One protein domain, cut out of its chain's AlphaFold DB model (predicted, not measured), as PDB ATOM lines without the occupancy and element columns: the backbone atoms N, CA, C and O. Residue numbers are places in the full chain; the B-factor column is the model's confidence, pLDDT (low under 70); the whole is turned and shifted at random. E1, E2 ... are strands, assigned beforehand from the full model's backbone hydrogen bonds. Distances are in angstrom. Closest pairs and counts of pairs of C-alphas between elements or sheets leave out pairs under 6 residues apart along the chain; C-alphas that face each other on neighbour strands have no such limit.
ATOM      1  N   ALA A 149       7.953  -2.635 -16.066       77.81
ATOM      2  CA  ALA A 149       8.109  -1.351 -15.385       77.81
ATOM      3  C   ALA A 149       7.600  -0.192 -16.258       77.81
ATOM      4  O   ALA A 149       7.784  -0.219 -17.476       77.81
ATOM      5  N   SER A 150       6.961   0.811 -15.656       80.62
ATOM      6  CA  SER A 150       6.556   2.044 -16.343       80.62
ATOM      7  C   SER A 150       6.856   3.272 -15.488       80.62
ATOM      8  O   SER A 150       6.765   3.218 -14.265       80.62
ATOM      9  N   LEU A 151       7.246   4.388 -16.100       85.19
ATOM     10  CA  LEU A 151       7.451   5.637 -15.362       85.19
ATOM     11  C   LEU A 151       6.091   6.300 -15.092       85.19
ATOM     12  O   LEU A 151       5.390   6.674 -16.030       85.19
ATOM     13  N   LEU A 152       5.719   6.479 -13.824       84.00
ATOM     14  CA  LEU A 152       4.384   6.961 -13.440       84.00
ATOM     15  C   LEU A 152       4.244   8.482 -13.425       84.00
ATOM     16  O   LEU A 152       3.136   9.009 -13.553       84.00
ATOM     17  N   ARG A 153       5.341   9.204 -13.192       86.06
ATOM     18  CA  ARG A 153       5.328  10.655 -12.976       86.06
ATOM     19  C   ARG A 153       6.466  11.333 -13.710       86.06
ATOM     20  O   ARG A 153       7.488  10.725 -14.012       86.06
ATOM     21  N   THR A 154       6.291  12.633 -13.925       89.56
ATOM     22  CA  THR A 154       7.351  13.511 -14.406       89.56
ATOM     23  C   THR A 154       8.564  13.407 -13.471       89.56
ATOM     24  O   THR A 154       8.417  13.681 -12.272       89.56
ATOM     25  N   PRO A 155       9.746  13.022 -13.984       92.81
ATOM     26  CA  PRO A 155      10.968  13.012 -13.198       92.81
ATOM     27  C   PRO A 155      11.271  14.390 -12.619       92.81
ATOM     28  O   PRO A 155      10.886  15.417 -13.182       92.81
ATOM     29  N   LYS A 156      12.008  14.415 -11.513       94.06
ATOM     30  CA  LYS A 156      12.607  15.652 -11.000       94.06
ATOM     31  C   LYS A 156      14.107  15.544 -11.150       94.06
ATOM     32  O   LYS A 156      14.678  14.488 -10.906       94.06
ATOM     33  N   GLU A 157      14.739  16.617 -11.594       94.38
ATOM     34  CA  GLU A 157      16.138  16.589 -11.993       94.38
ATOM     35  C   GLU A 157      16.897  17.717 -11.283       94.38
ATOM     36  O   GLU A 157      16.595  18.893 -11.484       94.38
ATOM     37  N   SER A 158      17.873  17.357 -10.444       94.25
ATOM     38  CA  SER A 158      18.855  18.279  -9.856       94.25
ATOM     39  C   SER A 158      20.207  18.122 -10.554       94.25
ATOM     40  O   SER A 158      20.358  17.313 -11.471       94.25
ATOM     41  N   GLU A 159      21.220  18.884 -10.141       93.06
ATOM     42  CA  GLU A 159      22.573  18.731 -10.686       93.06
ATOM     43  C   GLU A 159      23.172  17.348 -10.392       93.06
ATOM     44  O   GLU A 159      23.778  16.742 -11.275       93.06
ATOM     45  N   GLY A 160      22.957  16.829  -9.180       93.19
ATOM     46  CA  GLY A 160      23.529  15.558  -8.735       93.19
ATOM     47  C   GLY A 160      22.648  14.336  -8.981       93.19
ATOM     48  O   GLY A 160      23.178  13.233  -9.104       93.19
ATOM     49  N   TYR A 161      21.325  14.506  -9.069       95.00
ATOM     50  CA  TYR A 161      20.388  13.383  -9.035       95.00
ATOM     51  C   TYR A 161      19.227  13.517 -10.022       95.00
ATOM     52  O   TYR A 161      18.804  14.613 -10.397       95.00
ATOM     53  N   LEU A 162      18.694  12.366 -10.422       95.50
ATOM     54  CA  LEU A 162      17.395  12.223 -11.068       95.50
ATOM     55  C   LEU A 162      16.482  11.417 -10.131       95.50
ATOM     56  O   LEU A 162      16.845  10.325  -9.692       95.50
ATOM     57  N   TYR A 163      15.319  11.983  -9.821       95.94
ATOM     58  CA  TYR A 163      14.302  11.440  -8.923       95.94
ATOM     59  C   TYR A 163      13.156  10.890  -9.769       95.94
ATOM     60  O   TYR A 163      12.549  11.624 -10.558       95.94
ATOM     61  N   LEU A 164      12.877   9.600  -9.620       94.00
ATOM     62  CA  LEU A 164      11.997   8.829 -10.492       94.00
ATOM     63  C   LEU A 164      10.937   8.100  -9.664       94.00
ATOM     64  O   LEU A 164      11.179   7.754  -8.511       94.00
ATOM     65  N   LEU A 165       9.774   7.850 -10.263       93.06
ATOM     66  CA  LEU A 165       8.732   6.997  -9.693       93.06
ATOM     67  C   LEU A 165       8.280   6.003 -10.757       93.06
ATOM     68  O   LEU A 165       7.726   6.408 -11.783       93.06
ATOM     69  N   PHE A 166       8.514   4.723 -10.500       90.06
ATOM     70  CA  PHE A 166       8.143   3.635 -11.395       90.06
ATOM     71  C   PHE A 166       6.962   2.854 -10.846       90.06
ATOM     72  O   PHE A 166       6.874   2.667  -9.647       90.06
ATOM     73  N   GLU A 167       6.100   2.342 -11.714       88.75
ATOM     74  CA  GLU A 167       5.254   1.184 -11.441       88.75
ATOM     75  C   GLU A 167       6.054  -0.056 -11.819       88.75
ATOM     76  O   GLU A 167       6.393  -0.206 -12.990       88.75
ATOM     77  N   LEU A 168       6.369  -0.926 -10.861       86.94
ATOM     78  CA  LEU A 168       7.171  -2.134 -11.100       86.94
ATOM     79  C   LEU A 168       6.325  -3.402 -11.269       86.94
ATOM     80  O   LEU A 168       6.866  -4.473 -11.550       86.94
ATOM     81  N   LYS A 169       5.001  -3.306 -11.091       85.25
ATOM     82  CA  LYS A 169       4.059  -4.428 -11.193       85.25
ATOM     83  C   LYS A 169       4.542  -5.622 -10.362       85.25
ATOM     84  O   LYS A 169       4.780  -5.493  -9.166       85.25
ATOM     85  N   VAL A 170       4.737  -6.779 -10.993       84.25
ATOM     86  CA  VAL A 170       5.166  -8.020 -10.331       84.25
ATOM     87  C   VAL A 170       6.621  -7.997  -9.834       84.25
ATOM     88  O   VAL A 170       7.038  -8.950  -9.186       84.25
ATOM     89  N   PHE A 171       7.390  -6.938 -10.120       83.44
ATOM     90  CA  PHE A 171       8.768  -6.741  -9.640       83.44
ATOM     91  C   PHE A 171       8.865  -5.765  -8.472       83.44
ATOM     92  O   PHE A 171       9.971  -5.489  -8.012       83.44
ATOM     93  N   ALA A 172       7.744  -5.217  -7.996       88.94
ATOM     94  CA  ALA A 172       7.771  -4.413  -6.785       88.94
ATOM     95  C   ALA A 172       8.298  -5.267  -5.625       88.94
ATOM     96  O   ALA A 172       7.730  -6.311  -5.309       88.94
ATOM     97  N   HIS A 173       9.398  -4.828  -5.009       88.25
ATOM     98  CA  HIS A 173       9.982  -5.521  -3.858       88.25
ATOM     99  C   HIS A 173       9.068  -5.437  -2.631       88.25
ATOM    100  O   HIS A 173       8.983  -6.377  -1.849       88.25
ATOM    101  N   GLU A 174       8.364  -4.312  -2.497       92.56
ATOM    102  CA  GLU A 174       7.461  -4.015  -1.390       92.56
ATOM    103  C   GLU A 174       6.137  -3.486  -1.967       92.56
ATOM    104  O   GLU A 174       5.928  -2.275  -2.019       92.56
ATOM    105  N   PRO A 175       5.251  -4.353  -2.492       93.19
ATOM    106  CA  PRO A 175       3.901  -3.940  -2.858       93.19
ATOM    107  C   PRO A 175       3.091  -3.622  -1.596       93.19
ATOM    108  O   PRO A 175       3.318  -4.205  -0.535       93.19
ATOM    109  N   TYR A 176       2.126  -2.710  -1.700       92.75
ATOM    110  CA  TYR A 176       1.308  -2.297  -0.560       92.75
ATOM    111  C   TYR A 176      -0.135  -2.006  -0.968       92.75
ATOM    112  O   TYR A 176      -0.415  -1.654  -2.108       92.75
ATOM    113  N   GLU A 177      -1.078  -2.153  -0.043       92.75
ATOM    114  CA  GLU A 177      -2.487  -1.867  -0.310       92.75
ATOM    115  C   GLU A 177      -2.812  -0.417   0.035       92.75
ATOM    116  O   GLU A 177      -2.533   0.055   1.137       92.75
ATOM    117  N   LYS A 178      -3.454   0.293  -0.896       89.06
ATOM    118  CA  LYS A 178      -3.968   1.637  -0.640       89.06
ATOM    119  C   LYS A 178      -5.484   1.644  -0.690       89.06
ATOM    120  O   LYS A 178      -6.092   1.275  -1.696       89.06
ATOM    121  N   VAL A 179      -6.081   2.096   0.407       88.12
ATOM    122  CA  VAL A 179      -7.530   2.185   0.565       88.12
ATOM    123  C   VAL A 179      -8.011   3.567   0.135       88.12
ATOM    124  O   VAL A 179      -7.513   4.591   0.600       88.12
ATOM    125  N   TYR A 180      -9.000   3.593  -0.750       85.19
ATOM    126  CA  TYR A 180      -9.648   4.795  -1.252       85.19
ATOM    127  C   TYR A 180     -11.136   4.753  -0.929       85.19
ATOM    128  O   TYR A 180     -11.814   3.774  -1.242       85.19
ATOM    129  N   THR A 181     -11.662   5.847  -0.390       88.00
ATOM    130  CA  THR A 181     -13.107   6.060  -0.289       88.00
ATOM    131  C   THR A 181     -13.550   6.897  -1.480       88.00
ATOM    132  O   THR A 181     -13.159   8.054  -1.632       88.00
ATOM    133  N   LEU A 182     -14.337   6.297  -2.370       86.00
ATOM    134  CA  LEU A 182     -14.914   6.986  -3.520       86.00
ATOM    135  C   LEU A 182     -15.992   7.983  -3.068       86.00
ATOM    136  O   LEU A 182     -16.558   7.864  -1.985       86.00
ATOM    137  N   LYS A 183     -16.344   8.942  -3.937       85.44
ATOM    138  CA  LYS A 183     -17.365   9.972  -3.645       85.44
ATOM    139  C   LYS A 183     -18.737   9.404  -3.253       85.44
ATOM    140  O   LYS A 183     -19.501  10.081  -2.583       85.44
ATOM    141  N   ASN A 184     -19.049   8.179  -3.671       89.44
ATOM    142  CA  ASN A 184     -20.281   7.468  -3.325       89.44
ATOM    143  C   ASN A 184     -20.173   6.657  -2.013       89.44
ATOM    144  O   ASN A 184     -21.028   5.818  -1.752       89.44
ATOM    145  N   GLY A 185     -19.100   6.834  -1.233       88.56
ATOM    146  CA  GLY A 185     -18.845   6.113   0.017       88.56
ATOM    147  C   GLY A 185     -18.294   4.694  -0.156       88.56
ATOM    148  O   GLY A 185     -17.977   4.043   0.835       88.56
ATOM    149  N   THR A 186     -18.144   4.193  -1.389       92.69
ATOM    150  CA  THR A 186     -17.555   2.868  -1.623       92.69
ATOM    151  C   THR A 186     -16.073   2.877  -1.268       92.69
ATOM    152  O   THR A 186     -15.307   3.673  -1.813       92.69
ATOM    153  N   VAL A 187     -15.667   1.950  -0.406       91.50
ATOM    154  CA  VAL A 187     -14.264   1.721  -0.056       91.50
ATOM    155  C   VAL A 187     -13.660   0.721  -1.041       91.50
ATOM    156  O   VAL A 187     -14.204  -0.363  -1.247       91.50
ATOM    157  N   LYS A 188     -12.541   1.082  -1.669       91.81
ATOM    158  CA  LYS A 188     -11.760   0.207  -2.551       91.81
ATOM    159  C   LYS A 188     -10.338   0.076  -2.032       91.81
ATOM    160  O   LYS A 188      -9.707   1.090  -1.757       91.81
ATOM    161  N   SER A 189      -9.830  -1.150  -1.972       89.88
ATOM    162  CA  SER A 189      -8.398  -1.412  -1.820       89.88
ATOM    163  C   SER A 189      -7.786  -1.621  -3.197       89.88
ATOM    164  O   SER A 189      -8.371  -2.320  -4.028       89.88
ATOM    165  N   ILE A 190      -6.659  -0.970  -3.462       89.25
ATOM    166  CA  ILE A 190      -5.904  -1.131  -4.703       89.25
ATOM    167  C   ILE A 190      -4.458  -1.429  -4.338       89.25
ATOM    168  O   ILE A 190      -3.796  -0.587  -3.722       89.25
ATOM    169  N   SER A 191      -3.973  -2.575  -4.812       90.62
ATOM    170  CA  SER A 191      -2.568  -2.947  -4.735       90.62
ATOM    171  C   SER A 191      -1.713  -1.946  -5.505       90.62
ATOM    172  O   SER A 191      -1.906  -1.721  -6.702       90.62
ATOM    173  N   GLN A 192      -0.798  -1.309  -4.794       92.88
ATOM    174  CA  GLN A 192       0.190  -0.390  -5.316       92.88
ATOM    175  C   GLN A 192       1.513  -1.128  -5.493       92.88
ATOM    176  O   GLN A 192       1.963  -1.881  -4.629       92.88
ATOM    177  N   THR A 193       2.132  -0.894  -6.644       92.50
ATOM    178  CA  THR A 193       3.434  -1.464  -7.018       92.50
ATOM    179  C   THR A 193       4.407  -0.361  -7.419       92.50
ATOM    180  O   THR A 193       5.369  -0.597  -8.156       92.50
ATOM    181  N   ASP A 194       4.120   0.868  -6.983       92.31
ATOM    182  CA  ASP A 194       4.974   2.004  -7.248       92.31
ATOM    183  C   ASP A 194       6.219   1.986  -6.353       92.31
ATOM    184  O   ASP A 194       6.181   1.566  -5.199       92.31
ATOM    185  N   CYS A 195       7.346   2.400  -6.918       92.81
ATOM    186  CA  CYS A 195       8.643   2.423  -6.263       92.81
ATOM    187  C   CYS A 195       9.396   3.682  -6.685       92.81
ATOM    188  O   CYS A 195       9.596   3.956  -7.877       92.81
ATOM    189  N   TYR A 196       9.815   4.458  -5.689       95.19
ATOM    190  CA  TYR A 196      10.702   5.585  -5.910       95.19
ATOM    191  C   TYR A 196      12.102   5.105  -6.267       95.19
ATOM    192  O   TYR A 196      12.577   4.090  -5.766       95.19
ATOM    193  N   ALA A 197      12.787   5.857  -7.118       93.62
ATOM    194  CA  ALA A 197      14.149   5.548  -7.504       93.62
ATOM    195  C   ALA A 197      15.008   6.806  -7.609       93.62
ATOM    196  O   ALA A 197      14.537   7.883  -7.986       93.62
ATOM    197  N   LEU A 198      16.289   6.643  -7.292       95.12
ATOM    198  CA  LEU A 198      17.306   7.680  -7.388       95.12
ATOM    199  C   LEU A 198      18.388   7.241  -8.363       95.12
ATOM    200  O   LEU A 198      18.912   6.134  -8.272       95.12
ATOM    201  N   PHE A 199      18.763   8.139  -9.263       94.94
ATOM    202  CA  PHE A 199      19.956   7.986 -10.081       94.94
ATOM    203  C   PHE A 199      20.953   9.084  -9.735       94.94
ATOM    204  O   PHE A 199      20.670  10.267  -9.928       94.94
ATOM    205  N   ASN A 200      22.117   8.695  -9.220       95.44
ATOM    206  CA  ASN A 200      23.222   9.603  -8.957       95.44
ATOM    207  C   ASN A 200      23.998   9.844 -10.255       95.44
ATOM    208  O   ASN A 200      24.672   8.957 -10.772       95.44
ATOM    209  N   LYS A 201      23.943  11.073 -10.762       94.44
ATOM    210  CA  LYS A 201      24.551  11.461 -12.040       94.44
ATOM    211  C   LYS A 201      26.075  11.485 -12.004       94.44
ATOM    212  O   LYS A 201      26.706  11.344 -13.045       94.44
ATOM    213  N   LYS A 202      26.667  11.683 -10.822       94.56
ATOM    214  CA  LYS A 202      28.121  11.727 -10.639       94.56
ATOM    215  C   LYS A 202      28.726  10.328 -10.645       94.56
ATOM    216  O   LYS A 202      29.806  10.137 -11.188       94.56
ATOM    217  N   THR A 203      28.057   9.374 -10.006       95.44
ATOM    218  CA  THR A 203      28.583   8.012  -9.835       95.44
ATOM    219  C   THR A 203      27.989   7.005 -10.813       95.44
ATOM    220  O   THR A 203      28.557   5.934 -10.995       95.44
ATOM    221  N   GLY A 204      26.850   7.321 -11.430       90.88
ATOM    222  CA  GLY A 204      26.090   6.395 -12.265       90.88
ATOM    223  C   GLY A 204      25.294   5.353 -11.473       90.88
ATOM    224  O   GLY A 204      24.685   4.475 -12.079       90.88
ATOM    225  N   TYR A 205      25.274   5.423 -10.135       93.38
ATOM    226  CA  TYR A 205      24.509   4.474  -9.326       93.38
ATOM    227  C   TYR A 205      23.009   4.754  -9.412       93.38
ATOM    228  O   TYR A 205      22.548   5.863  -9.134       93.38
ATOM    229  N   PHE A 206      22.258   3.714  -9.765       91.44
ATOM    230  CA  PHE A 206      20.802   3.679  -9.740       91.44
ATOM    231  C   PHE A 206      20.325   2.861  -8.538       91.44
ATOM    232  O   PHE A 206      20.845   1.777  -8.275       91.44
ATOM    233  N   THR A 207      19.329   3.365  -7.820       92.00
ATOM    234  CA  THR A 207      18.805   2.736  -6.606       92.00
ATOM    235  C   THR A 207      17.285   2.774  -6.621       92.00
ATOM    236  O   THR A 207      16.700   3.854  -6.660       92.00
ATOM    237  N   LEU A 208      16.656   1.598  -6.565       91.94
ATOM    238  CA  LEU A 208      15.248   1.458  -6.190       91.94
ATOM    239  C   LEU A 208      15.150   1.612  -4.672       91.94
ATOM    240  O   LEU A 208      15.908   0.971  -3.944       91.94
ATOM    241  N   LEU A 209      14.264   2.485  -4.206       93.56
ATOM    242  CA  LEU A 209      14.081   2.755  -2.788       93.56
ATOM    243  C   LEU A 209      13.046   1.799  -2.202       93.56
ATOM    244  O   LEU A 209      11.935   1.678  -2.723       93.56
ATOM    245  N   ASN A 210      13.413   1.178  -1.086       93.06
ATOM    246  CA  ASN A 210      12.449   0.540  -0.202       93.06
ATOM    247  C   ASN A 210      11.657   1.618   0.545       93.06
ATOM    248  O   ASN A 210      12.124   2.745   0.738       93.06
ATOM    249  N   GLN A 211      10.455   1.263   0.965       94.38
ATOM    250  CA  GLN A 211       9.609   2.104   1.783       94.38
ATOM    251  C   GLN A 211      10.235   2.233   3.183       94.38
ATOM    252  O   GLN A 211      10.613   1.223   3.777       94.38
ATOM    253  N   PRO A 212      10.351   3.451   3.744       93.38
ATOM    254  CA  PRO A 212      10.808   3.630   5.122       93.38
ATOM    255  C   PRO A 212       9.869   2.971   6.138       93.38
ATOM    256  O   PRO A 212      10.320   2.480   7.169       93.38
ATOM    257  N   GLU A 213       8.573   2.933   5.823       92.00
ATOM    258  CA  GLU A 213       7.549   2.204   6.559       92.00
ATOM    259  C   GLU A 213       6.513   1.647   5.573       92.00
ATOM    260  O   GLU A 213       6.261   2.240   4.522       92.00
ATOM    261  N   MET A 214       5.910   0.501   5.904       90.62
ATOM    262  CA  MET A 214       4.922  -0.154   5.048       90.62
ATOM    263  C   MET A 214       3.771   0.801   4.685       90.62
ATOM    264  O   MET A 214       3.113   1.377   5.545       90.62
ATOM    265  N   SER A 215       3.477   0.891   3.392       89.69
ATOM    266  CA  SER A 215       2.510   1.803   2.766       89.69
ATOM    267  C   SER A 215       2.871   3.294   2.798       89.69
ATOM    268  O   SER A 215       2.011   4.131   2.511       89.69
ATOM    269  N   MET A 216       4.120   3.653   3.113       91.12
ATOM    270  CA  MET A 216       4.586   5.042   3.155       91.12
ATOM    271  C   MET A 216       5.857   5.230   2.319       91.12
ATOM    272  O   MET A 216       6.957   5.315   2.864       91.12
ATOM    273  N   PRO A 217       5.734   5.298   0.980       92.19
ATOM    274  CA  PRO A 217       6.886   5.413   0.098       92.19
ATOM    275  C   PRO A 217       7.538   6.800   0.212       92.19
ATOM    276  O   PRO A 217       6.860   7.820   0.343       92.19
ATOM    277  N   GLY A 218       8.864   6.852   0.100       93.31
ATOM    278  CA  GLY A 218       9.640   8.091   0.118       93.31
ATOM    279  C   GLY A 218      11.061   7.851   0.614       93.31
ATOM    280  O   GLY A 218      11.514   6.715   0.714       93.31
TER     281      GLY A 218
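Overview. This is residues 149 to 218 of the 281 residues of an uncharacterized protein of Bacteroidetes bacterium GWF2_40_14 (UniProt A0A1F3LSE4). The domain is a long, thin rod of two small antiparallel sheets set end to end: a three-stranded sheet, E1, E4 and E5, at one end and the hairpin E2 and E3 at the other, joined where E3 runs on into E4. Residues 149 to 160, with no named element, fold back along E1. The printed part has 70 residues, with no named helix and five named strands, E1 to E5 along the chain; the class is all strand, though only 29 residues are in named elements. It is loose, with a radius of gyration of the C-alphas of 14.4 A, and spans 48 by 22 by 21 A.

Arrangement. The larger sheet has the order E1, residues 161 to 167, E4, residues 194 to 200, and E5, residues 206 to 208. E1 and E4 are antiparallel at 158 degrees, with N 164 and O 197 2.9 A apart, within hydrogen-bond range. E4 and E5 form a hairpin, with N 207 and O 198 within hydrogen-bond range at 2.8 A. Residues 150 to 151 pair antiparallel with 166 to 167 of E1, and 156 to 157 with 162 to 163. E3, residues 187 to 192, runs on into E4 at 35 degrees across Thr 193. E2, residues 176 to 181, forms a hairpin with E3, with N 192 and O 176 within hydrogen-bond range at 2.7 A. E2 and E4 are apart.

Along the chain. E4 measures 19.8 A, E1 19.6 A, E2 16.7 A, E3 15.5 A and E5 7.0 A from first to last C-alpha. E1 begins with C-alpha 161 at (20.388, 13.383, -9.035), and E5 ends with C-alpha 208 at (15.248, 1.458, -6.190).

Size, cuts and confidence. The C-alphas farthest apart, of Asn 184 and Thr 203, are 49.3 A apart. The printed part has no cut, no link is long, and no printed residue is under 70 in pLDDT.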